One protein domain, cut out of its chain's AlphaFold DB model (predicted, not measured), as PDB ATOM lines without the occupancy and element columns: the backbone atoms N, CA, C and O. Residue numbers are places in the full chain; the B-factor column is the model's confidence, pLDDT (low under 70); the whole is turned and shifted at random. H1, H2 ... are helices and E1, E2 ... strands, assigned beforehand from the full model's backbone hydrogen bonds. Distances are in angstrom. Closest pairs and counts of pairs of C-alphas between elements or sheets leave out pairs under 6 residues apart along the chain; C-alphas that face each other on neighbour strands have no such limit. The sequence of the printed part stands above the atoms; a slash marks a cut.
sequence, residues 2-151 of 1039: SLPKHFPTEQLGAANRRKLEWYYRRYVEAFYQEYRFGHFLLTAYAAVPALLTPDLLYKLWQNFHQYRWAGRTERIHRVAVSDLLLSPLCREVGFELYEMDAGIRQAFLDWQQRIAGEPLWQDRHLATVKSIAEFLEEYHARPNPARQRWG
ATOM      1  N   SER A   2      20.477  25.270 -37.881       62.78
ATOM      2  CA  SER A   2      20.365  24.804 -36.484       62.78
ATOM      3  C   SER A   2      20.214  25.973 -35.495       62.78
ATOM      4  O   SER A   2      20.528  27.113 -35.839       62.78
ATOM      5  N   LEU A   3      19.764  25.679 -34.267       81.56
ATOM      6  CA  LEU A   3      19.724  26.606 -33.124       81.56
ATOM      7  C   LEU A   3      21.061  27.362 -32.919       81.56
ATOM      8  O   LEU A   3      22.097  26.932 -33.444       81.56
ATOM      9  N   PRO A   4      21.066  28.477 -32.158       80.25
ATOM     10  CA  PRO A   4      22.260  29.290 -31.936       80.25
ATOM     11  C   PRO A   4      23.455  28.472 -31.445       80.25
ATOM     12  O   PRO A   4      23.313  27.499 -30.705       80.25
ATOM     13  N   LYS A   5      24.660  28.891 -31.839       73.12
ATOM     14  CA  LYS A   5      25.905  28.222 -31.445       73.12
ATOM     15  C   LYS A   5      25.984  28.095 -29.913       73.12
ATOM     16  O   LYS A   5      25.688  29.060 -29.209       73.12
ATOM     17  N   HIS A   6      26.418  26.926 -29.435       76.94
ATOM     18  CA  HIS A   6      26.535  26.549 -28.015       76.94
ATOM     19  C   HIS A   6      25.215  26.326 -27.262       76.94
ATOM     20  O   HIS A   6      25.255  26.091 -26.054       76.94
ATOM     21  N   PHE A   7      24.062  26.354 -27.939       86.81
ATOM     22  CA  PHE A   7      22.798  25.986 -27.302       86.81
ATOM     23  C   PHE A   7      22.786  24.482 -26.946       86.81
ATOM     24  O   PHE A   7      23.067  23.668 -27.831       86.81
ATOM     25  N   PRO A   8      22.477  24.095 -25.691       84.19
ATOM     26  CA  PRO A   8      22.595  22.717 -25.199       84.19
ATOM     27  C   PRO A   8      21.443  21.819 -25.676       84.19
ATOM     28  O   PRO A   8      20.532  21.466 -24.930       84.19
ATOM     29  N   THR A   9      21.449  21.453 -26.956       79.94
ATOM     30  CA  THR A   9      20.396  20.602 -27.543       79.94
ATOM     31  C   THR A   9      20.401  19.166 -27.022       79.94
ATOM     32  O   THR A   9      19.376  18.495 -27.090       79.94
ATOM     33  N   GLU A  10      21.534  18.710 -26.491       75.75
ATOM     34  CA  GLU A  10      21.743  17.388 -25.901       75.75
ATOM     35  C   GLU A  10      20.928  17.150 -24.620       75.75
ATOM     36  O   GLU A  10      20.620  16.008 -24.298       75.75
ATOM     37  N   GLN A  11      20.533  18.217 -23.919       68.75
ATOM     38  CA  GLN A  11      19.764  18.142 -22.671       68.75
ATOM     39  C   GLN A  11      18.241  18.155 -22.903       68.75
ATOM     40  O   GLN A  11      17.466  18.035 -21.955       68.75
ATOM     41  N   LEU A  12      17.785  18.318 -24.153       79.12
ATOM     42  CA  LEU A  12      16.365  18.427 -24.492       79.12
ATOM     43  C   LEU A  12      15.809  17.106 -25.035       79.12
ATOM     44  O   LEU A  12      16.279  16.588 -26.047       79.12
ATOM     45  N   GLY A  13      14.718  16.620 -24.435       76.50
ATOM     46  CA  GLY A  13      13.915  15.539 -25.014       76.50
ATOM     47  C   GLY A  13      13.350  15.907 -26.396       76.50
ATOM     48  O   GLY A  13      13.147  17.085 -26.711       76.50
ATOM     49  N   ALA A  14      13.054  14.899 -27.226       74.38
ATOM     50  CA  ALA A  14      12.668  15.085 -28.630       74.38
ATOM     51  C   ALA A  14      11.474  16.044 -28.829       74.38
ATOM     52  O   ALA A  14      11.475  16.851 -29.760       74.38
ATOM     53  N   ALA A  15      10.482  16.008 -27.932       75.88
ATOM     54  CA  ALA A  15       9.322  16.898 -27.974       75.88
ATOM     55  C   ALA A  15       9.692  18.369 -27.704       75.88
ATOM     56  O   ALA A  15       9.327  19.256 -28.478       75.88
ATOM     57  N   ASN A  16      10.462  18.638 -26.646       85.75
ATOM     58  CA  ASN A  16      10.855  20.000 -26.267       85.75
ATOM     59  C   ASN A  16      11.844  20.615 -27.257       85.75
ATOM     60  O   ASN A  16      11.746  21.802 -27.572       85.75
ATOM     61  N   ARG A  17      12.715  19.791 -27.846       86.25
ATOM     62  CA  ARG A  17      13.559  20.201 -28.967       86.25
ATOM     63  C   ARG A  17      12.729  20.665 -30.167       86.25
ATOM     64  O   ARG A  17      12.990  21.746 -30.687       86.25
ATOM     65  N   ARG A  18      11.698  19.912 -30.574       84.25
ATOM     66  CA  ARG A  18      10.806  20.303 -31.687       84.25
ATOM     67  C   ARG A  18      10.060  21.609 -31.406       84.25
ATOM     68  O   ARG A  18      10.000  22.460 -32.290       84.25
ATOM     69  N   LYS A  19       9.533  21.798 -30.186       87.62
ATOM     70  CA  LYS A  19       8.866  23.052 -29.773       87.62
ATOM     71  C   LYS A  19       9.805  24.256 -29.885       87.62
ATOM     72  O   LYS A  19       9.424  25.286 -30.442       87.62
ATOM     73  N   LEU A  20      11.038  24.112 -29.395       90.62
ATOM     74  CA  LEU A  20      12.052  25.163 -29.451       90.62
ATOM     75  C   LEU A  20      12.499  25.462 -30.889       90.62
ATOM     76  O   LEU A  20      12.571  26.625 -31.278       90.62
ATOM     77  N   GLU A  21      12.762  24.429 -31.693       87.94
ATOM     78  CA  GLU A  21      13.122  24.584 -33.107       87.94
ATOM     79  C   GLU A  21      11.991  25.255 -33.901       87.94
ATOM     80  O   GLU A  21      12.262  26.145 -34.706       87.94
ATOM     81  N   TRP A  22      10.728  24.899 -33.640       88.50
ATOM     82  CA  TRP A  22       9.568  25.573 -34.228       88.50
ATOM     83  C   TRP A  22       9.520  27.057 -33.843       88.50
ATOM     84  O   TRP A  22       9.396  27.907 -34.725       88.50
ATOM     85  N   TYR A  23       9.674  27.381 -32.553       89.12
ATOM     86  CA  TYR A  23       9.648  28.765 -32.069       89.12
ATOM     87  C   TYR A  23      10.766  29.600 -32.704       89.12
ATOM     88  O   TYR A  23      10.528  30.708 -33.186       89.12
ATOM     89  N   TYR A  24      11.975  29.035 -32.769       88.75
ATOM     90  CA  TYR A  24      13.132  29.666 -33.394       88.75
ATOM     91  C   TYR A  24      12.905  29.916 -34.892       88.75
ATOM     92  O   TYR A  24      13.055  31.043 -35.361       88.75
ATOM     93  N   ARG A  25      12.464  28.900 -35.647       83.69
ATOM     94  CA  ARG A  25      12.139  29.051 -37.077       83.69
ATOM     95  C   ARG A  25      11.070  30.117 -37.299       83.69
ATOM     96  O   ARG A  25      11.195  30.945 -38.197       83.69
ATOM     97  N   ARG A  26      10.025  30.116 -36.469       83.38
ATOM     98  CA  ARG A  26       8.885  31.022 -36.616       83.38
ATOM     99  C   ARG A  26       9.246  32.469 -36.311       83.38
ATOM    100  O   ARG A  26       8.904  33.321 -37.117       83.38
ATOM    101  N   TYR A  27       9.884  32.755 -35.178       82.94
ATOM    102  CA  TYR A  27      10.040  34.133 -34.686       82.94
ATOM    103  C   TYR A  27      11.445  34.711 -34.846       82.94
ATOM    104  O   TYR A  27      11.612  35.920 -34.716       82.94
ATOM    105  N   VAL A  28      12.439  33.871 -35.140       82.00
ATOM    106  CA  VAL A  28      13.818  34.310 -35.389       82.00
ATOM    107  C   VAL A  28      14.158  34.185 -36.867       82.00
ATOM    108  O   VAL A  28      14.652  35.147 -37.434       82.00
ATOM    109  N   GLU A  29      13.888  33.047 -37.520       80.19
ATOM    110  CA  GLU A  29      14.258  32.872 -38.937       80.19
ATOM    111  C   GLU A  29      13.264  33.556 -39.895       80.19
ATOM    112  O   GLU A  29      13.677  34.365 -40.723       80.19
ATOM    113  N   ALA A  30      11.961  33.270 -39.784       74.62
ATOM    114  CA  ALA A  30      10.964  33.766 -40.739       74.62
ATOM    115  C   ALA A  30      10.730  35.286 -40.663       74.62
ATOM    116  O   ALA A  30      10.404  35.896 -41.676       74.62
ATOM    117  N   PHE A  31      10.929  35.887 -39.487       74.38
ATOM    118  CA  PHE A  31      10.803  37.332 -39.248       74.38
ATOM    119  C   PHE A  31      12.142  37.963 -38.841       74.38
ATOM    120  O   PHE A  31      12.207  38.879 -38.016       74.38
ATOM    121  N   TYR A  32      13.250  37.434 -39.372       70.62
ATOM    122  CA  TYR A  32      14.587  37.908 -39.012       70.62
ATOM    123  C   TYR A  32      14.801  39.389 -39.358       70.62
ATOM    124  O   TYR A  32      15.527  40.090 -38.650       70.62
ATOM    125  N   GLN A  33      14.186  39.870 -40.443       66.38
ATOM    126  CA  GLN A  33      14.317  41.262 -40.879       66.38
ATOM    127  C   GLN A  33      13.615  42.222 -39.911       66.38
ATOM    128  O   GLN A  33      14.108  43.323 -39.675       66.38
ATOM    129  N   GLU A  34      12.509  41.785 -39.312       70.38
ATOM    130  CA  GLU A  34      11.657  42.577 -38.428       70.38
ATOM    131  C   GLU A  34      12.094  42.499 -36.961       70.38
ATOM    132  O   GLU A  34      12.067  43.504 -36.252       70.38
ATOM    133  N   TYR A  35      12.485  41.315 -36.481       76.06
ATOM    134  CA  TYR A  35      12.733  41.073 -35.051       76.06
ATOM    135  C   TYR A  35      14.180  40.718 -34.719       76.06
ATOM    136  O   TYR A  35      14.584  40.776 -33.549       76.06
ATOM    137  N   ARG A  36      14.972  40.353 -35.733       80.56
ATOM    138  CA  ARG A  36      16.330  39.822 -35.586       80.56
ATOM    139  C   ARG A  36      16.376  38.732 -34.514       80.56
ATOM    140  O   ARG A  36      15.746  37.694 -34.657       80.56
ATOM    141  N   PHE A  37      17.119  38.966 -33.432       85.88
ATOM    142  CA  PHE A  37      17.307  38.014 -32.341       85.88
ATOM    143  C   PHE A  37      16.457  38.345 -31.103       85.88
ATOM    144  O   PHE A  37      16.564  37.677 -30.075       85.88
ATOM    145  N   GLY A  38      15.607  39.374 -31.181       87.94
ATOM    146  CA  GLY A  38      14.929  39.955 -30.024       87.94
ATOM    147  C   GLY A  38      13.995  38.987 -29.294       87.94
ATOM    148  O   GLY A  38      14.057  38.899 -28.070       87.94
ATOM    149  N   HIS A  39      13.183  38.215 -30.024       91.38
ATOM    150  CA  HIS A  39      12.279  37.213 -29.436       91.38
ATOM    151  C   HIS A  39      13.029  36.118 -28.675       91.38
ATOM    152  O   HIS A  39      12.613  35.713 -27.589       91.38
ATOM    153  N   PHE A  40      14.170  35.675 -29.206       92.50
ATOM    154  CA  PHE A  40      14.994  34.662 -28.551       92.50
ATOM    155  C   PHE A  40      15.653  35.202 -27.276       92.50
ATOM    156  O   PHE A  40      15.687  34.508 -26.264       92.50
ATOM    157  N   LEU A  41      16.111  36.460 -27.292       92.25
ATOM    158  CA  LEU A  41      16.674  37.121 -26.109       92.25
ATOM    159  C   LEU A  41      15.633  37.316 -25.009       92.25
ATOM    160  O   LEU A  41      15.913  37.000 -23.857       92.25
ATOM    161  N   LEU A  42      14.421  37.770 -25.352       94.94
ATOM    162  CA  LEU A  42      13.352  37.910 -24.361       94.94
ATOM    163  C   LEU A  42      12.978  36.560 -23.746       94.94
ATOM    164  O   LEU A  42      12.778  36.483 -22.540       94.94
ATOM    165  N   THR A  43      12.933  35.501 -24.560       95.75
ATOM    166  CA  THR A  43      12.695  34.133 -24.079       95.75
ATOM    167  C   THR A  43      13.781  33.703 -23.096       95.75
ATOM    168  O   THR A  43      13.477  33.178 -22.030       95.75
ATOM    169  N   ALA A  44      15.045  34.002 -23.398       93.00
ATOM    170  CA  ALA A  44      16.146  33.716 -22.492       93.00
ATOM    171  C   ALA A  44      16.026  34.517 -21.175       93.00
ATOM    172  O   ALA A  44      16.275  33.980 -20.101       93.00
ATOM    173  N   TYR A  45      15.603  35.783 -21.218       95.06
ATOM    174  CA  TYR A  45      15.380  36.584 -20.004       95.06
ATOM    175  C   TYR A  45      14.185  36.080 -19.183       95.06
ATOM    176  O   TYR A  45      14.231  36.067 -17.955       95.06
ATOM    177  N   ALA A  46      13.141  35.601 -19.860       95.44
ATOM    178  CA  ALA A  46      11.967  34.986 -19.255       95.44
ATOM    179  C   ALA A  46      12.248  33.614 -18.617       95.44
ATOM    180  O   ALA A  46      11.420  33.122 -17.857       95.44
ATOM    181  N   ALA A  47      13.401  32.998 -18.884       93.12
ATOM    182  CA  ALA A  47      13.810  31.773 -18.202       93.12
ATOM    183  C   ALA A  47      14.290  32.029 -16.758       93.12
ATOM    184  O   ALA A  47      14.318  31.101 -15.952       93.12
ATOM    185  N   VAL A  48      14.657  33.269 -16.403       90.75
ATOM    186  CA  VAL A  48      15.186  33.591 -15.065       90.75
ATOM    187  C   VAL A  48      14.104  33.525 -13.977       90.75
ATOM    188  O   VAL A  48      14.320  32.799 -13.000       90.75
ATOM    189  N   PRO A  49      12.934  34.194 -14.101       92.38
ATOM    190  CA  PRO A  49      11.844  34.042 -13.134       92.38
ATOM    191  C   PRO A  49      11.366  32.587 -13.013       92.38
ATOM    192  O   PRO A  49      11.479  31.807 -13.959       92.38
ATOM    193  N   ALA A  50      10.806  32.227 -11.856       88.94
ATOM    194  CA  ALA A  50      10.175  30.918 -11.676       88.94
ATOM    195  C   ALA A  50       8.782  30.875 -12.324       88.94
ATOM    196  O   ALA A  50       8.409  29.883 -12.939       88.94
ATOM    197  N   LEU A  51       8.034  31.975 -12.203       91.81
ATOM    198  CA  LEU A  51       6.709  32.154 -12.793       91.81
ATOM    199  C   LEU A  51       6.655  33.451 -13.595       91.81
ATOM    200  O   LEU A  51       7.307  34.442 -13.252       91.81
ATOM    201  N   LEU A  52       5.841  33.455 -14.644       93.50
ATOM    202  CA  LEU A  52       5.682  34.564 -15.571       93.50
ATOM    203  C   LEU A  52       4.276  35.142 -15.470       93.50
ATOM    204  O   LEU A  52       3.289  34.418 -15.396       93.50
ATOM    205  N   THR A  53       4.181  36.465 -15.510       91.94
ATOM    206  CA  THR A  53       2.920  37.178 -15.731       91.94
ATOM    207  C   THR A  53       3.112  38.171 -16.873       91.94
ATOM    208  O   THR A  53       4.255  38.578 -17.125       91.94
ATOM    209  N   PRO A  54       2.036  38.593 -17.562       87.88
ATOM    210  CA  PRO A  54       2.126  39.641 -18.572       87.88
ATOM    211  C   PRO A  54       2.814  40.901 -18.037       87.88
ATOM    212  O   PRO A  54       3.749  41.390 -18.668       87.88
ATOM    213  N   ASP A  55       2.430  41.370 -16.842       91.25
ATOM    214  CA  ASP A  55       3.062  42.531 -16.200       91.25
ATOM    215  C   ASP A  55       4.563  42.303 -15.981       91.25
ATOM    216  O   ASP A  55       5.377  43.090 -16.459       91.25
ATOM    217  N   LEU A  56       4.958  41.179 -15.368       93.25
ATOM    218  CA  LEU A  56       6.367  40.886 -15.107       93.25
ATOM    219  C   LEU A  56       7.195  40.825 -16.401       93.25
ATOM    220  O   LEU A  56       8.288  41.391 -16.462       93.25
ATOM    221  N   LEU A  57       6.683  40.185 -17.454       94.00
ATOM    222  CA  LEU A  57       7.374  40.127 -18.744       94.00
ATOM    223  C   LEU A  57       7.474  41.496 -19.416       94.00
ATOM    224  O   LEU A  57       8.517  41.810 -19.990       94.00
ATOM    225  N   TYR A  58       6.444  42.336 -19.314       92.00
ATOM    226  CA  TYR A  58       6.530  43.715 -19.788       92.00
ATOM    227  C   TYR A  58       7.538  44.532 -18.987       92.00
ATOM    228  O   TYR A  58       8.256  45.336 -19.578       92.00
ATOM    229  N   LYS A  59       7.657  44.309 -17.675       93.56
ATOM    230  CA  LYS A  59       8.674  44.966 -16.845       93.56
ATOM    231  C   LYS A  59      10.088  44.499 -17.189       93.56
ATOM    232  O   LYS A  59      10.987  45.334 -17.283       93.56
ATOM    233  N   LEU A  60      10.283  43.209 -17.463       94.25
ATOM    234  CA  LEU A  60      11.552  42.690 -17.983       94.25
ATOM    235  C   LEU A  60      11.883  43.301 -19.344       94.25
ATOM    236  O   LEU A  60      12.987  43.801 -19.544       94.25
ATOM    237  N   TRP A  61      10.919  43.347 -20.262       94.69
ATOM    238  CA  TRP A  61      11.095  44.009 -21.550       94.69
ATOM    239  C   TRP A  61      11.449  45.495 -21.373       94.69
ATOM    240  O   TRP A  61      12.442  45.959 -21.926       94.69
ATOM    241  N   GLN A  62      10.728  46.250 -20.541       92.56
ATOM    242  CA  GLN A  62      11.006  47.672 -20.297       92.56
ATOM    243  C   GLN A  62      12.452  47.920 -19.847       92.56
ATOM    244  O   GLN A  62      13.071  48.863 -20.336       92.56
ATOM    245  N   ASN A  63      13.006  47.051 -19.001       93.69
ATOM    246  CA  ASN A  63      14.349  47.221 -18.438       93.69
ATOM    247  C   ASN A  63      15.469  46.585 -19.283       93.69
ATOM    248  O   ASN A  63      16.602  47.054 -19.224       93.69
ATOM    249  N   PHE A  64      15.171  45.567 -20.101       94.56
ATOM    250  CA  PHE A  64      16.181  44.759 -20.804       94.56
ATOM    251  C   PHE A  64      15.961  44.636 -22.326       94.56
ATOM    252  O   PHE A  64      16.501  43.738 -22.967       94.56
ATOM    253  N   HIS A  65      15.178  45.524 -22.950       91.94
ATOM    254  CA  HIS A  65      14.859  45.433 -24.384       91.94
ATOM    255  C   HIS A  65      15.980  45.860 -25.346       91.94
ATOM    256  O   HIS A  65      15.828  45.649 -26.547       91.94
ATOM    257  N   GLN A  66      17.045  46.521 -24.893       91.62
ATOM    258  CA  GLN A  66      18.107  47.008 -25.785       91.62
ATOM    259  C   GLN A  66      19.254  46.004 -25.859       91.62
ATOM    260  O   GLN A  66      19.678  45.468 -24.841       91.62
ATOM    261  N   TYR A  67      19.774  45.772 -27.063       91.06
ATOM    262  CA  TYR A  67      20.961  44.945 -27.283       91.06
ATOM    263  C   TYR A  67      21.730  45.434 -28.512       91.06
ATOM    264  O   TYR A  67      21.186  46.164 -29.340       91.06
ATOM    265  N   ARG A  68      22.999  45.044 -28.666       86.44
ATOM    266  CA  ARG A  68      23.767  45.335 -29.886       86.44
ATOM    267  C   ARG A  68      23.784  44.144 -30.833       86.44
ATOM    268  O   ARG A  68      24.077  43.011 -30.450       86.44
ATOM    269  N   TRP A  69      23.521  44.409 -32.108       82.56
ATOM    270  CA  TRP A  69      23.578  43.416 -33.174       82.56
ATOM    271  C   TRP A  69      24.251  44.022 -34.404       82.56
ATOM    272  O   TRP A  69      23.839  45.072 -34.889       82.56
ATOM    273  N   ALA A  70      25.319  43.383 -34.897       74.75
ATOM    274  CA  ALA A  70      26.083  43.859 -36.058       74.75
ATOM    275  C   ALA A  70      26.510  45.348 -35.961       74.75
ATOM    276  O   ALA A  70      26.418  46.107 -36.923       74.75
ATOM    277  N   GLY A  71      26.950  45.781 -34.772       75.56
ATOM    278  CA  GLY A  71      27.441  47.140 -34.510       75.56
ATOM    279  C   GLY A  71      26.364  48.196 -34.227       75.56
ATOM    280  O   GLY A  71      26.712  49.271 -33.732       75.56
ATOM    281  N   ARG A  72      25.079  47.893 -34.458       80.62
ATOM    282  CA  ARG A  72      23.932  48.783 -34.200       80.62
ATOM    283  C   ARG A  72      23.241  48.432 -32.886       80.62
ATOM    284  O   ARG A  72      23.288  47.283 -32.454       80.62
ATOM    285  N   THR A  73      22.614  49.423 -32.259       87.25
ATOM    286  CA  THR A  73      21.698  49.203 -31.133       87.25
ATOM    287  C   THR A  73      20.340  48.803 -31.691       87.25
ATOM    288  O   THR A  73      19.767  49.524 -32.501       87.25
ATOM    289  N   GLU A  74      19.845  47.649 -31.268       88.06
ATOM    290  CA  GLU A  74      18.574  47.058 -31.667       88.06
ATOM    291  C   GLU A  74      17.638  46.962 -30.458       88.06
ATOM    292  O   GLU A  74      18.073  46.984 -29.299       88.06
ATOM    293  N   ARG A  75      16.337  46.849 -30.736       86.69
ATOM    294  CA  ARG A  75      15.286  46.759 -29.722       86.69
ATOM    295  C   ARG A  75      14.558  45.425 -29.833       86.69
ATOM    296  O   ARG A  75      14.177  45.017 -30.925       86.69
ATOM    297  N   ILE A  76      14.315  44.760 -28.709       89.19
ATOM    298  CA  ILE A  76      13.370  43.645 -28.641       89.19
ATOM    299  C   ILE A  76      11.980  44.199 -28.959       89.19
ATOM    300  O   ILE A  76      11.531  45.153 -28.320       89.19
ATOM    301  N   HIS A  77      11.291  43.606 -29.930       85.19
ATOM    302  CA  HIS A  77       9.943  44.032 -30.290       85.19
ATOM    303  C   HIS A  77       8.952  43.692 -29.169       85.19
ATOM    304  O   HIS A  77       8.966  42.584 -28.638       85.19
ATOM    305  N   ARG A  78       8.055  44.621 -28.827       79.94
ATOM    306  CA  ARG A  78       7.121  44.487 -27.695       79.94
ATOM    307  C   ARG A  78       6.214  43.254 -27.787       79.94
ATOM    308  O   ARG A  78       5.986  42.571 -26.795       79.94
ATOM    309  N   VAL A  79       5.767  42.937 -29.002       82.19
ATOM    310  CA  VAL A  79       4.957  41.743 -29.315       82.19
ATOM    311  C   VAL A  79       5.595  40.417 -28.879       82.19
ATOM    312  O   VAL A  79       4.879  39.440 -28.685       82.19
ATOM    313  N   ALA A  80       6.918  40.380 -28.673       85.31
ATOM    314  CA  ALA A  80       7.614  39.195 -28.190       85.31
ATOM    315  C   ALA A  80       7.076  38.708 -26.834       85.31
ATOM    316  O   ALA A  80       7.119  37.511 -26.571       85.31
ATOM    317  N   VAL A  81       6.528  39.605 -25.999       86.56
ATOM    318  CA  VAL A  81       5.886  39.239 -24.725       86.56
ATOM    319  C   VAL A  81       4.678  38.330 -24.969       86.56
ATOM    320  O   VAL A  81       4.618  37.227 -24.427       86.56
ATOM    321  N   SER A  82       3.747  38.750 -25.830       81.31
ATOM    322  CA  SER A  82       2.562  37.955 -26.175       81.31
ATOM    323  C   SER A  82       2.924  36.708 -26.982       81.31
ATOM    324  O   SER A  82       2.395  35.633 -26.710       81.31
ATOM    325  N   ASP A  83       3.844  36.829 -27.945       87.88
ATOM    326  CA  ASP A  83       4.281  35.702 -28.775       87.88
ATOM    327  C   ASP A  83       4.942  34.603 -27.924       87.88
ATOM    328  O   ASP A  83       4.752  33.425 -28.216       87.88
ATOM    329  N   LEU A  84       5.686  34.964 -26.867       92.31
ATOM    330  CA  LEU A  84       6.265  34.017 -25.911       92.31
ATOM    331  C   LEU A  84       5.195  33.349 -25.043       92.31
ATOM    332  O   LEU A  84       5.128  32.121 -25.024       92.31
ATOM    333  N   LEU A  85       4.356  34.135 -24.358       86.06
ATOM    334  CA  LEU A  85       3.336  33.605 -23.441       86.06
ATOM    335  C   LEU A  85       2.367  32.646 -24.130       86.06
ATOM    336  O   LEU A  85       1.943  31.661 -23.540       86.06
ATOM    337  N   LEU A  86       2.043  32.933 -25.390       83.38
ATOM    338  CA  LEU A  86       1.109  32.141 -26.179       83.38
ATOM    339  C   LEU A  86       1.813  31.033 -26.973       83.38
ATOM    340  O   LEU A  86       1.143  30.304 -27.704       83.38
ATOM    341  N   SER A  87       3.139  30.909 -26.883       89.06
ATOM    342  CA  SER A  87       3.893  29.856 -27.563       89.06
ATOM    343  C   SER A  87       3.827  28.516 -26.823       89.06
ATOM    344  O   SER A  87       3.610  28.495 -25.615       89.06
ATOM    345  N   PRO A  88       4.152  27.396 -27.498       86.94
ATOM    346  CA  PRO A  88       4.287  26.090 -26.848       86.94
ATOM    347  C   PRO A  88       5.415  25.993 -25.802       86.94
ATOM    348  O   PRO A  88       5.578  24.930 -25.204       86.94
ATOM    349  N   LEU A  89       6.234  27.041 -25.625       92.81
ATOM    350  CA  LEU A  89       7.301  27.079 -24.615       92.81
ATOM    351  C   LEU A  89       6.759  27.388 -23.212       92.81
ATOM    352  O   LEU A  89       7.416  27.056 -22.223       92.81
ATOM    353  N   CYS A  90       5.584  28.015 -23.133       90.88
ATOM    354  CA  CYS A  90       4.920  28.392 -21.894       90.88
ATOM    355  C   CYS A  90       3.566  27.684 -21.770       90.88
ATOM    356  O   CYS A  90       2.883  27.439 -22.762       90.88
ATOM    357  N   ARG A  91       3.166  27.384 -20.535       87.56
ATOM    358  CA  ARG A  91       1.822  26.907 -20.190       87.56
ATOM    359  C   ARG A  91       1.180  27.849 -19.184       87.56
ATOM    360  O   ARG A  91       1.864  28.347 -18.294       87.56
ATOM    361  N   GLU A  92      -0.117  28.091 -19.317       85.12
ATOM    362  CA  GLU A  92      -0.880  28.831 -18.310       85.12
ATOM    363  C   GLU A  92      -1.180  27.902 -17.127       85.12
ATOM    364  O   GLU A  92      -1.740  26.823 -17.308       85.12
ATOM    365  N   VAL A  93      -0.764  28.301 -15.926       83.00
ATOM    366  CA  VAL A  93      -0.953  27.551 -14.666       83.00
ATOM    367  C   VAL A  93      -1.951  28.235 -13.725       83.00
ATOM    368  O   VAL A  93      -2.282  27.715 -12.664       83.00
ATOM    369  N   GLY A  94      -2.447  29.406 -14.116       71.81
ATOM    370  CA  GLY A  94      -3.486  30.172 -13.437       71.81
ATOM    371  C   GLY A  94      -3.822  31.420 -14.250       71.81
ATOM    372  O   GLY A  94      -3.081  31.765 -15.160       71.81
ATOM    373  N   PHE A  95      -4.910  32.118 -13.919       72.69
ATOM    374  CA  PHE A  95      -5.341  33.315 -14.653       72.69
ATOM    375  C   PHE A  95      -4.232  34.385 -14.762       72.69
ATOM    376  O   PHE A  95      -3.882  35.051 -13.777       72.69
ATOM    377  N   GLU A  96      -3.702  34.555 -15.977       80.19
ATOM    378  CA  GLU A  96      -2.545  35.411 -16.301       80.19
ATOM    379  C   GLU A  96      -1.230  35.012 -15.591       80.19
ATOM    380  O   GLU A  96      -0.344  35.849 -15.381       80.19
ATOM    381  N   LEU A  97      -1.095  33.742 -15.207       86.56
ATOM    382  CA  LEU A  97       0.085  33.157 -14.575       86.56
ATOM    383  C   LEU A  97       0.593  31.993 -15.425       86.56
ATOM    384  O   LEU A  97      -0.113  31.015 -15.651       86.56
ATOM    385  N   TYR A  98       1.839  32.088 -15.868       90.69
ATOM    386  CA  TYR A  98       2.440  31.169 -16.823       90.69
ATOM    387  C   TYR A  98       3.726  30.557 -16.274       90.69
ATOM    388  O   TYR A  98       4.449  31.170 -15.488       90.69
ATOM    389  N   GLU A  99       4.038  29.360 -16.746       90.94
ATOM    390  CA  GLU A  99       5.268  28.636 -16.442       90.94
ATOM    391  C   GLU A  99       5.949  28.225 -17.753       90.94
ATOM    392  O   GLU A  99       5.291  27.756 -18.682       90.94
ATOM    393  N   MET A 100       7.268  28.411 -17.842       94.00
ATOM    394  CA  MET A 100       8.071  27.885 -18.949       94.00
ATOM    395  C   MET A 100       8.398  26.413 -18.694       94.00
ATOM    396  O   MET A 100       8.730  26.053 -17.566       94.00
ATOM    397  N   ASP A 101       8.356  25.575 -19.733       91.88
ATOM    398  CA  ASP A 101       8.754  24.165 -19.618       91.88
ATOM    399  C   ASP A 101      10.128  24.022 -18.938       91.88
ATOM    400  O   ASP A 101      11.090  24.700 -19.309       91.88
ATOM    401  N   ALA A 102      10.221  23.135 -17.944       83.69
ATOM    402  CA  ALA A 102      11.391  23.025 -17.081       83.69
ATOM    403  C   ALA A 102      12.681  22.684 -17.849       83.69
ATOM    404  O   ALA A 102      13.726  23.265 -17.559       83.69
ATOM    405  N   GLY A 103      12.619  21.792 -18.843       85.31
ATOM    406  CA  GLY A 103      13.786  21.414 -19.644       85.31
ATOM    407  C   GLY A 103      14.230  22.542 -20.575       85.31
ATOM    408  O   GLY A 103      15.420  22.829 -20.691       85.31
ATOM    409  N   ILE A 104      13.269  23.241 -21.188       90.44
ATOM    410  CA  ILE A 104      13.542  24.403 -22.047       90.44
ATOM    411  C   ILE A 104      14.132  25.557 -21.226       90.44
ATOM    412  O   ILE A 104      15.132  26.150 -21.631       90.44
ATOM    413  N   ARG A 105      13.559  25.833 -20.049       89.88
ATOM    414  CA  ARG A 105      14.052  26.841 -19.102       89.88
ATOM    415  C   ARG A 105      15.510  26.580 -18.724       89.88
ATOM    416  O   ARG A 105      16.323  27.495 -18.816       89.88
ATOM    417  N   GLN A 106      15.852  25.345 -18.349       85.12
ATOM    418  CA  GLN A 106      17.235  24.977 -18.012       85.12
ATOM    419  C   GLN A 106      18.188  25.169 -19.196       85.12
ATOM    420  O   GLN A 106      19.246  25.774 -19.033       85.12
ATOM    421  N   ALA A 107      17.788  24.754 -20.401       87.75
ATOM    422  CA  ALA A 107      18.610  24.924 -21.598       87.75
ATOM    423  C   ALA A 107      18.919  26.403 -21.910       87.75
ATOM    424  O   ALA A 107      20.029  26.726 -22.332       87.75
ATOM    425  N   PHE A 108      17.969  27.319 -21.673       91.06
ATOM    426  CA  PHE A 108      18.204  28.760 -21.822       91.06
ATOM    427  C   PHE A 108      19.158  29.330 -20.766       91.06
ATOM    428  O   PHE A 108      19.994  30.169 -21.111       91.06
ATOM    429  N   LEU A 109      19.052  28.883 -19.510       87.12
ATOM    430  CA  LEU A 109      19.949  29.309 -18.431       87.12
ATOM    431  C   LEU A 109      21.393  28.838 -18.683       87.12
ATOM    432  O   LEU A 109      22.318  29.645 -18.597       87.12
ATOM    433  N   ASP A 110      21.585  27.576 -19.082       84.31
ATOM    434  CA  ASP A 110      22.898  27.026 -19.459       84.31
ATOM    435  C   ASP A 110      23.471  27.750 -20.686       84.31
ATOM    436  O   ASP A 110      24.615  28.210 -20.685       84.31
ATOM    437  N   TRP A 111      22.648  27.987 -21.711       88.44
ATOM    438  CA  TRP A 111      23.077  28.761 -22.873       88.44
ATOM    439  C   TRP A 111      23.558  30.174 -22.502       88.44
ATOM    440  O   TRP A 111      24.621  30.582 -22.972       88.44
ATOM    441  N   GLN A 112      22.840  30.903 -21.637       85.62
ATOM    442  CA  GLN A 112      23.249  32.238 -21.174       85.62
ATOM    443  C   GLN A 112      24.601  32.230 -20.445       85.62
ATOM    444  O   GLN A 112      25.384  33.169 -20.602       85.62
ATOM    445  N   GLN A 113      24.901  31.175 -19.688       79.06
ATOM    446  CA  GLN A 113      26.191  31.027 -19.018       79.06
ATOM    447  C   GLN A 113      27.312  30.701 -20.019       79.06
ATOM    448  O   GLN A 113      28.358  31.353 -19.998       79.06
ATOM    449  N   ARG A 114      27.083  29.755 -20.945       83.44
ATOM    450  CA  ARG A 114      28.062  29.362 -21.981       83.44
ATOM    451  C   ARG A 114      28.480  30.542 -22.858       83.44
ATOM    452  O   ARG A 114      29.649  30.654 -23.221       83.44
ATOM    453  N   ILE A 115      27.549  31.442 -23.185       83.06
ATOM    454  CA  ILE A 115      27.844  32.607 -24.031       83.06
ATOM    455  C   ILE A 115      28.496  33.774 -23.279       83.06
ATOM    456  O   ILE A 115      29.077  34.643 -23.926       83.06
ATOM    457  N   ALA A 116      28.444  33.817 -21.943       74.56
ATOM    458  CA  ALA A 116      29.007  34.924 -21.165       74.56
ATOM    459  C   ALA A 116      30.537  35.067 -21.344       74.56
ATOM    460  O   ALA A 116      31.077  36.175 -21.298       74.56
ATOM    461  N   GLY A 117      31.234  33.952 -21.598       69.00
ATOM    462  CA  GLY A 117      32.679  33.913 -21.864       69.00
ATOM    463  C   GLY A 117      33.080  34.063 -23.338       69.00
ATOM    464  O   GLY A 117      34.270  34.116 -23.637       69.00
ATOM    465  N   GLU A 118      32.122  34.127 -24.266       78.81
ATOM    466  CA  GLU A 118      32.379  34.093 -25.711       78.81
ATOM    467  C   GLU A 118      32.505  35.512 -26.306       78.81
ATOM    468  O   GLU A 118      31.570  36.314 -26.185       78.81
ATOM    469  N   PRO A 119      33.594  35.834 -27.037       76.69
ATOM    470  CA  PRO A 119      33.827  37.177 -27.586       76.69
ATOM    471  C   PRO A 119      32.677  37.713 -28.453       76.69
ATOM    472  O   PRO A 119      32.369  38.899 -28.428       76.69
ATOM    473  N   LEU A 120      31.993  36.833 -29.195       74.88
ATOM    474  CA  LEU A 120      30.887  37.200 -30.090       74.88
ATOM    475  C   LEU A 120      29.648  37.746 -29.353       74.88
ATOM    476  O   LEU A 120      28.825  38.441 -29.960       74.88
ATOM    477  N   TRP A 121      29.488  37.401 -28.075       80.31
ATOM    478  CA  TRP A 121      28.330  37.769 -27.262       80.31
ATOM    479  C   TRP A 121      28.633  38.904 -26.278       80.31
ATOM    480  O   TRP A 121      27.721  39.658 -25.942       80.31
ATOM    481  N   GLN A 122      29.900  39.099 -25.900       78.06
ATOM    482  CA  GLN A 122      30.331  40.190 -25.014       78.06
ATOM    483  C   GLN A 122      30.013  41.581 -25.587       78.06
ATOM    484  O   GLN A 122      29.480  42.436 -24.881       78.06
ATOM    485  N   ASP A 123      30.210  41.778 -26.893       78.44
ATOM    486  CA  ASP A 123      29.938  43.057 -27.570       78.44
ATOM    487  C   ASP A 123      28.436  43.353 -27.766       78.44
ATOM    488  O   ASP A 123      28.064  44.406 -28.297       78.44
ATOM    489  N   ARG A 124      27.547  42.431 -27.363       84.00
ATOM    490  CA  ARG A 124      26.093  42.549 -27.570       84.00
ATOM    491  C   ARG A 124      25.341  43.194 -26.410       84.00
ATOM    492  O   ARG A 124      24.160  43.488 -26.578       84.00
ATOM    493  N   HIS A 125      26.014  43.467 -25.289       84.50
ATOM    494  CA  HIS A 125      25.435  44.091 -24.088       84.50
ATOM    495  C   HIS A 125      24.140  43.407 -23.614       84.50
ATOM    496  O   HIS A 125      23.147  44.070 -23.322       84.50
ATOM    497  N   LEU A 126      24.132  42.072 -23.583       89.06
ATOM    498  CA  LEU A 126      22.980  41.305 -23.110       89.06
ATOM    499  C   LEU A 126      22.839  41.401 -21.588       89.06
ATOM    500  O   LEU A 126      23.834  41.519 -20.870       89.06
ATOM    501  N   ALA A 127      21.603  41.310 -21.096       88.00
ATOM    502  CA  ALA A 127      21.348  41.220 -19.665       88.00
ATOM    503  C   ALA A 127      21.854  39.876 -19.123       88.00
ATOM    504  O   ALA A 127      21.661  38.826 -19.735       88.00
ATOM    505  N   THR A 128      22.503  39.915 -17.962       86.62
ATOM    506  CA  THR A 128      22.983  38.712 -17.270       86.62
ATOM    507  C   THR A 128      21.883  38.125 -16.387       86.62
ATOM    508  O   THR A 128      21.021  38.864 -15.898       86.62
ATOM    509  N   VAL A 129      21.958  36.819 -16.101       86.00
ATOM    510  CA  VAL A 129      21.078  36.151 -15.121       86.00
ATOM    511  C   VAL A 129      21.068  36.918 -13.797       86.00
ATOM    512  O   VAL A 129      20.003  37.204 -13.257       86.00
ATOM    513  N   LYS A 130      22.247  37.341 -13.323       83.81
ATOM    514  CA  LYS A 130      22.401  38.112 -12.086       83.81
ATOM    515  C   LYS A 130      21.669  39.456 -12.132       83.81
ATOM    516  O   LYS A 130      20.909  39.748 -11.219       83.81
ATOM    517  N   SER A 131      21.840  40.246 -13.195       88.00
ATOM    518  CA  SER A 131      21.151  41.544 -13.321       88.00
ATOM    519  C   SER A 131      19.630  41.404 -13.404       88.00
ATOM    520  O   SER A 131      18.901  42.251 -12.895       88.00
ATOM    521  N   ILE A 132      19.141  40.326 -14.025       91.69
ATOM    522  CA  ILE A 132      17.704  40.045 -14.086       91.69
ATOM    523  C   ILE A 132      17.201  39.618 -12.706       91.69
ATOM    524  O   ILE A 132      16.176  40.115 -12.261       91.69
ATOM    525  N   ALA A 133      17.934  38.758 -11.998       89.00
ATOM    526  CA  ALA A 133      17.604  38.352 -10.635       89.00
ATOM    527  C   ALA A 133      17.559  39.556  -9.670       89.00
ATOM    528  O   ALA A 133      16.583  39.729  -8.949       89.00
ATOM    529  N   GLU A 134      18.548  40.451  -9.714       89.12
ATOM    530  CA  GLU A 134      18.551  41.693  -8.923       89.12
ATOM    531  C   GLU A 134      17.324  42.572  -9.226       89.12
ATOM    532  O   GLU A 134      16.688  43.093  -8.308       89.12
ATOM    533  N   PHE A 135      16.934  42.668 -10.502       94.19
ATOM    534  CA  PHE A 135      15.704  43.347 -10.904       94.19
ATOM    535  C   PHE A 135      14.438  42.667 -10.350       94.19
ATOM    536  O   PHE A 135      13.521  43.356  -9.904       94.19
ATOM    537  N   LEU A 136      14.367  41.331 -10.350       92.50
ATOM    538  CA  LEU A 136      13.228  40.591  -9.787       92.50
ATOM    539  C   LEU A 136      13.078  40.836  -8.284       92.50
ATOM    540  O   LEU A 136      11.962  41.025  -7.799       92.50
ATOM    541  N   GLU A 137      14.197  40.881  -7.560       89.25
ATOM    542  CA  GLU A 137      14.240  41.249  -6.142       89.25
ATOM    543  C   GLU A 137      13.611  42.635  -5.911       89.25
ATOM    544  O   GLU A 137      12.755  42.795  -5.037       89.25
ATOM    545  N   GLU A 138      13.964  43.627  -6.737       90.38
ATOM    546  CA  GLU A 138      13.395  44.976  -6.659       90.38
ATOM    547  C   GLU A 138      11.910  45.024  -7.058       90.38
ATOM    548  O   GLU A 138      11.109  45.694  -6.399       90.38
ATOM    549  N   TYR A 139      11.524  44.308  -8.116       91.81
ATOM    550  CA  TYR A 139      10.140  44.238  -8.585       91.81
ATOM    551  C   TYR A 139       9.212  43.657  -7.508       91.81
ATOM    552  O   TYR A 139       8.156  44.229  -7.230       91.81
ATOM    553  N   HIS A 140       9.617  42.567  -6.849       89.94
ATOM    554  CA  HIS A 140       8.808  41.926  -5.809       89.94
ATOM    555  C   HIS A 140       8.815  42.675  -4.469       89.94
ATOM    556  O   HIS A 140       7.871  42.525  -3.692       89.94
ATOM    557  N   ALA A 141       9.808  43.535  -4.221       86.06
ATOM    558  CA  ALA A 141       9.808  44.444  -3.074       86.06
ATOM    559  C   ALA A 141       8.741  45.555  -3.181       86.06
ATOM    560  O   ALA A 141       8.416  46.200  -2.182       86.06
ATOM    561  N   ARG A 142       8.186  45.791  -4.378       87.00
ATOM    562  CA  ARG A 142       7.141  46.789  -4.639       87.00
ATOM    563  C   ARG A 142       5.763  46.120  -4.801       87.00
ATOM    564  O   ARG A 142       5.685  44.942  -5.164       87.00
ATOM    565  N   PRO A 143       4.653  46.852  -4.569       83.00
ATOM    566  CA  PRO A 143       3.319  46.358  -4.899       83.00
ATOM    567  C   PRO A 143       3.242  45.977  -6.380       83.00
ATOM    568  O   PRO A 143       3.574  46.785  -7.245       83.00
ATOM    569  N   ASN A 144       2.814  44.749  -6.663       85.44
ATOM    570  CA  ASN A 144       2.660  44.238  -8.019       85.44
ATOM    571  C   ASN A 144       1.361  43.417  -8.147       85.44
ATOM    572  O   ASN A 144       0.924  42.820  -7.153       85.44
ATOM    573  N   PRO A 145       0.740  43.363  -9.344       80.75
ATOM    574  CA  PRO A 145      -0.560  42.715  -9.542       80.75
ATOM    575  C   PRO A 145      -0.550  41.229  -9.174       80.75
ATOM    576  O   PRO A 145      -1.522  40.701  -8.633       80.75
ATOM    577  N   ALA A 146       0.576  40.557  -9.424       80.50
ATOM    578  CA  ALA A 146       0.725  39.133  -9.172       80.50
ATOM    579  C   ALA A 146       0.698  38.810  -7.670       80.50
ATOM    580  O   ALA A 146      -0.023  37.905  -7.265       80.50
ATOM    581  N   ARG A 147       1.389  39.593  -6.831       83.69
ATOM    582  CA  ARG A 147       1.329  39.465  -5.364       83.69
ATOM    583  C   ARG A 147      -0.081  39.703  -4.828       83.69
ATOM    584  O   ARG A 147      -0.527  38.971  -3.952       83.69
ATOM    585  N   GLN A 148      -0.790  40.707  -5.347       82.94
ATOM    586  CA  GLN A 148      -2.156  41.005  -4.908       82.94
ATOM    587  C   GLN A 148      -3.133  39.871  -5.253       82.94
ATOM    588  O   GLN A 148      -4.061  39.613  -4.491       82.94
ATOM    589  N   ARG A 149      -2.922  39.197  -6.389       83.25
ATOM    590  CA  ARG A 149      -3.799  38.124  -6.872       83.25
ATOM    591  C   ARG A 149      -3.460  36.751  -6.287       83.25
ATOM    592  O   ARG A 149      -4.366  36.028  -5.891       83.25
ATOM    593  N   TRP A 150      -2.177  36.398  -6.242       81.00
ATOM    594  CA  TRP A 150      -1.693  35.051  -5.904       81.00
ATOM    595  C   TRP A 150      -1.081  34.945  -4.501       81.00
ATOM    596  O   TRP A 150      -0.732  33.850  -4.057       81.00
ATOM    597  N   GLY A 151      -0.974  36.062  -3.780       83.75
ATOM    598  CA  GLY A 151      -0.590  36.092  -2.373       83.75
ATOM    599  C   GLY A 151       0.874  35.737  -2.099       83.75
ATOM    600  O   GLY A 151       1.751  35.838  -2.960       83.75
TER     601      GLY A 151
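Overview. This is residues 2 to 151 of the 1039 residues of an uncharacterized protein of Flavilitoribacter nigricans DSM 23189 = NBRC 102662 (UniProt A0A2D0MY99). Look for a short helix, H3, in the middle of a cluster of crossed helices: H1, H4, H5 and H6 are packed round it, and H8 runs past outside, close to H3, H4 and H6. Two small strand hairpins, E3 with E4 and E1 with E2, lie at the margins, and H9 lies farthest out. The printed part has 150 residues and is mostly helix, with nine named helices and four named strands in the order H1 H2 H3 H4 E1 E2 H5 E3 E4 H6 H7 H8 H9; both two-strand sheets are antiparallel. It is compact, with a radius of gyration of the C-alphas of 14.9 A and spans of 41 by 34 by 28 A.

Arrangement. Start at the hairpin of E3, residues 90 to 94, and E4, residues 97 to 100, antiparallel at 148 degrees; N 91 and O 99 are within hydrogen-bond range at 2.8 A. Look next to H5, residues 80 to 85, whose C-alpha of Leu 84 is 7.0 A from that of Cys 90. H5 touches the hub H3, residues 38 to 46, at a steep tilt of 48 degrees; the closest C-alphas, of Ala 80 and His 39, are 5.2 A apart. H3 also touches H4, residues 54 to 64, closest at C-alphas 46 and 57, 6.9 A, and H6, residues 102 to 116, closest at C-alphas 44 and 108, 5.4 A. H1, residues 14 to 29, touches H3 with residues 24 to 28 alone, at a steep tilt of 44 degrees, opposite ways; C-alphas 27 and 39 are closest at 6.5 A. Close but not clearly touching are, among them, H2, residues 32 to 35, and H1; H7, residues 119 to 122, and H6; H8, residues 129 to 141, and H9, residues 145 to 151, with C-alphas 140 and 147 closest at 7.9 A. In the hairpin of E1, residues 66 to 69, and E2, residues 72 to 75, antiparallel at 137 degrees, N 69 and O 72 are within hydrogen-bond range at 2.9 A. Every O i to N i+4 pair is within hydrogen-bond range in H1, H3, H4, H5, H6, H8 and H9; H2 and H7 are too short for one.

Along the chain. Find C-alpha 14 at (12.668, 15.085, -28.630); from there H1 runs 20.6 A. H6 begins at (11.391, 23.025, -17.081) and spans 21.6 A, H8 18.5 A and H4 15.1 A. H9 ends at C-alpha 151, (-0.590, 36.092, -2.373).

Size, cuts and confidence. The C-alphas of Gly 71 and Gly 151 are farthest apart, 44.1 A. The printed part has no cut, and no link is long. Residues 2, 11, 33 and 117 have pLDDT under 70.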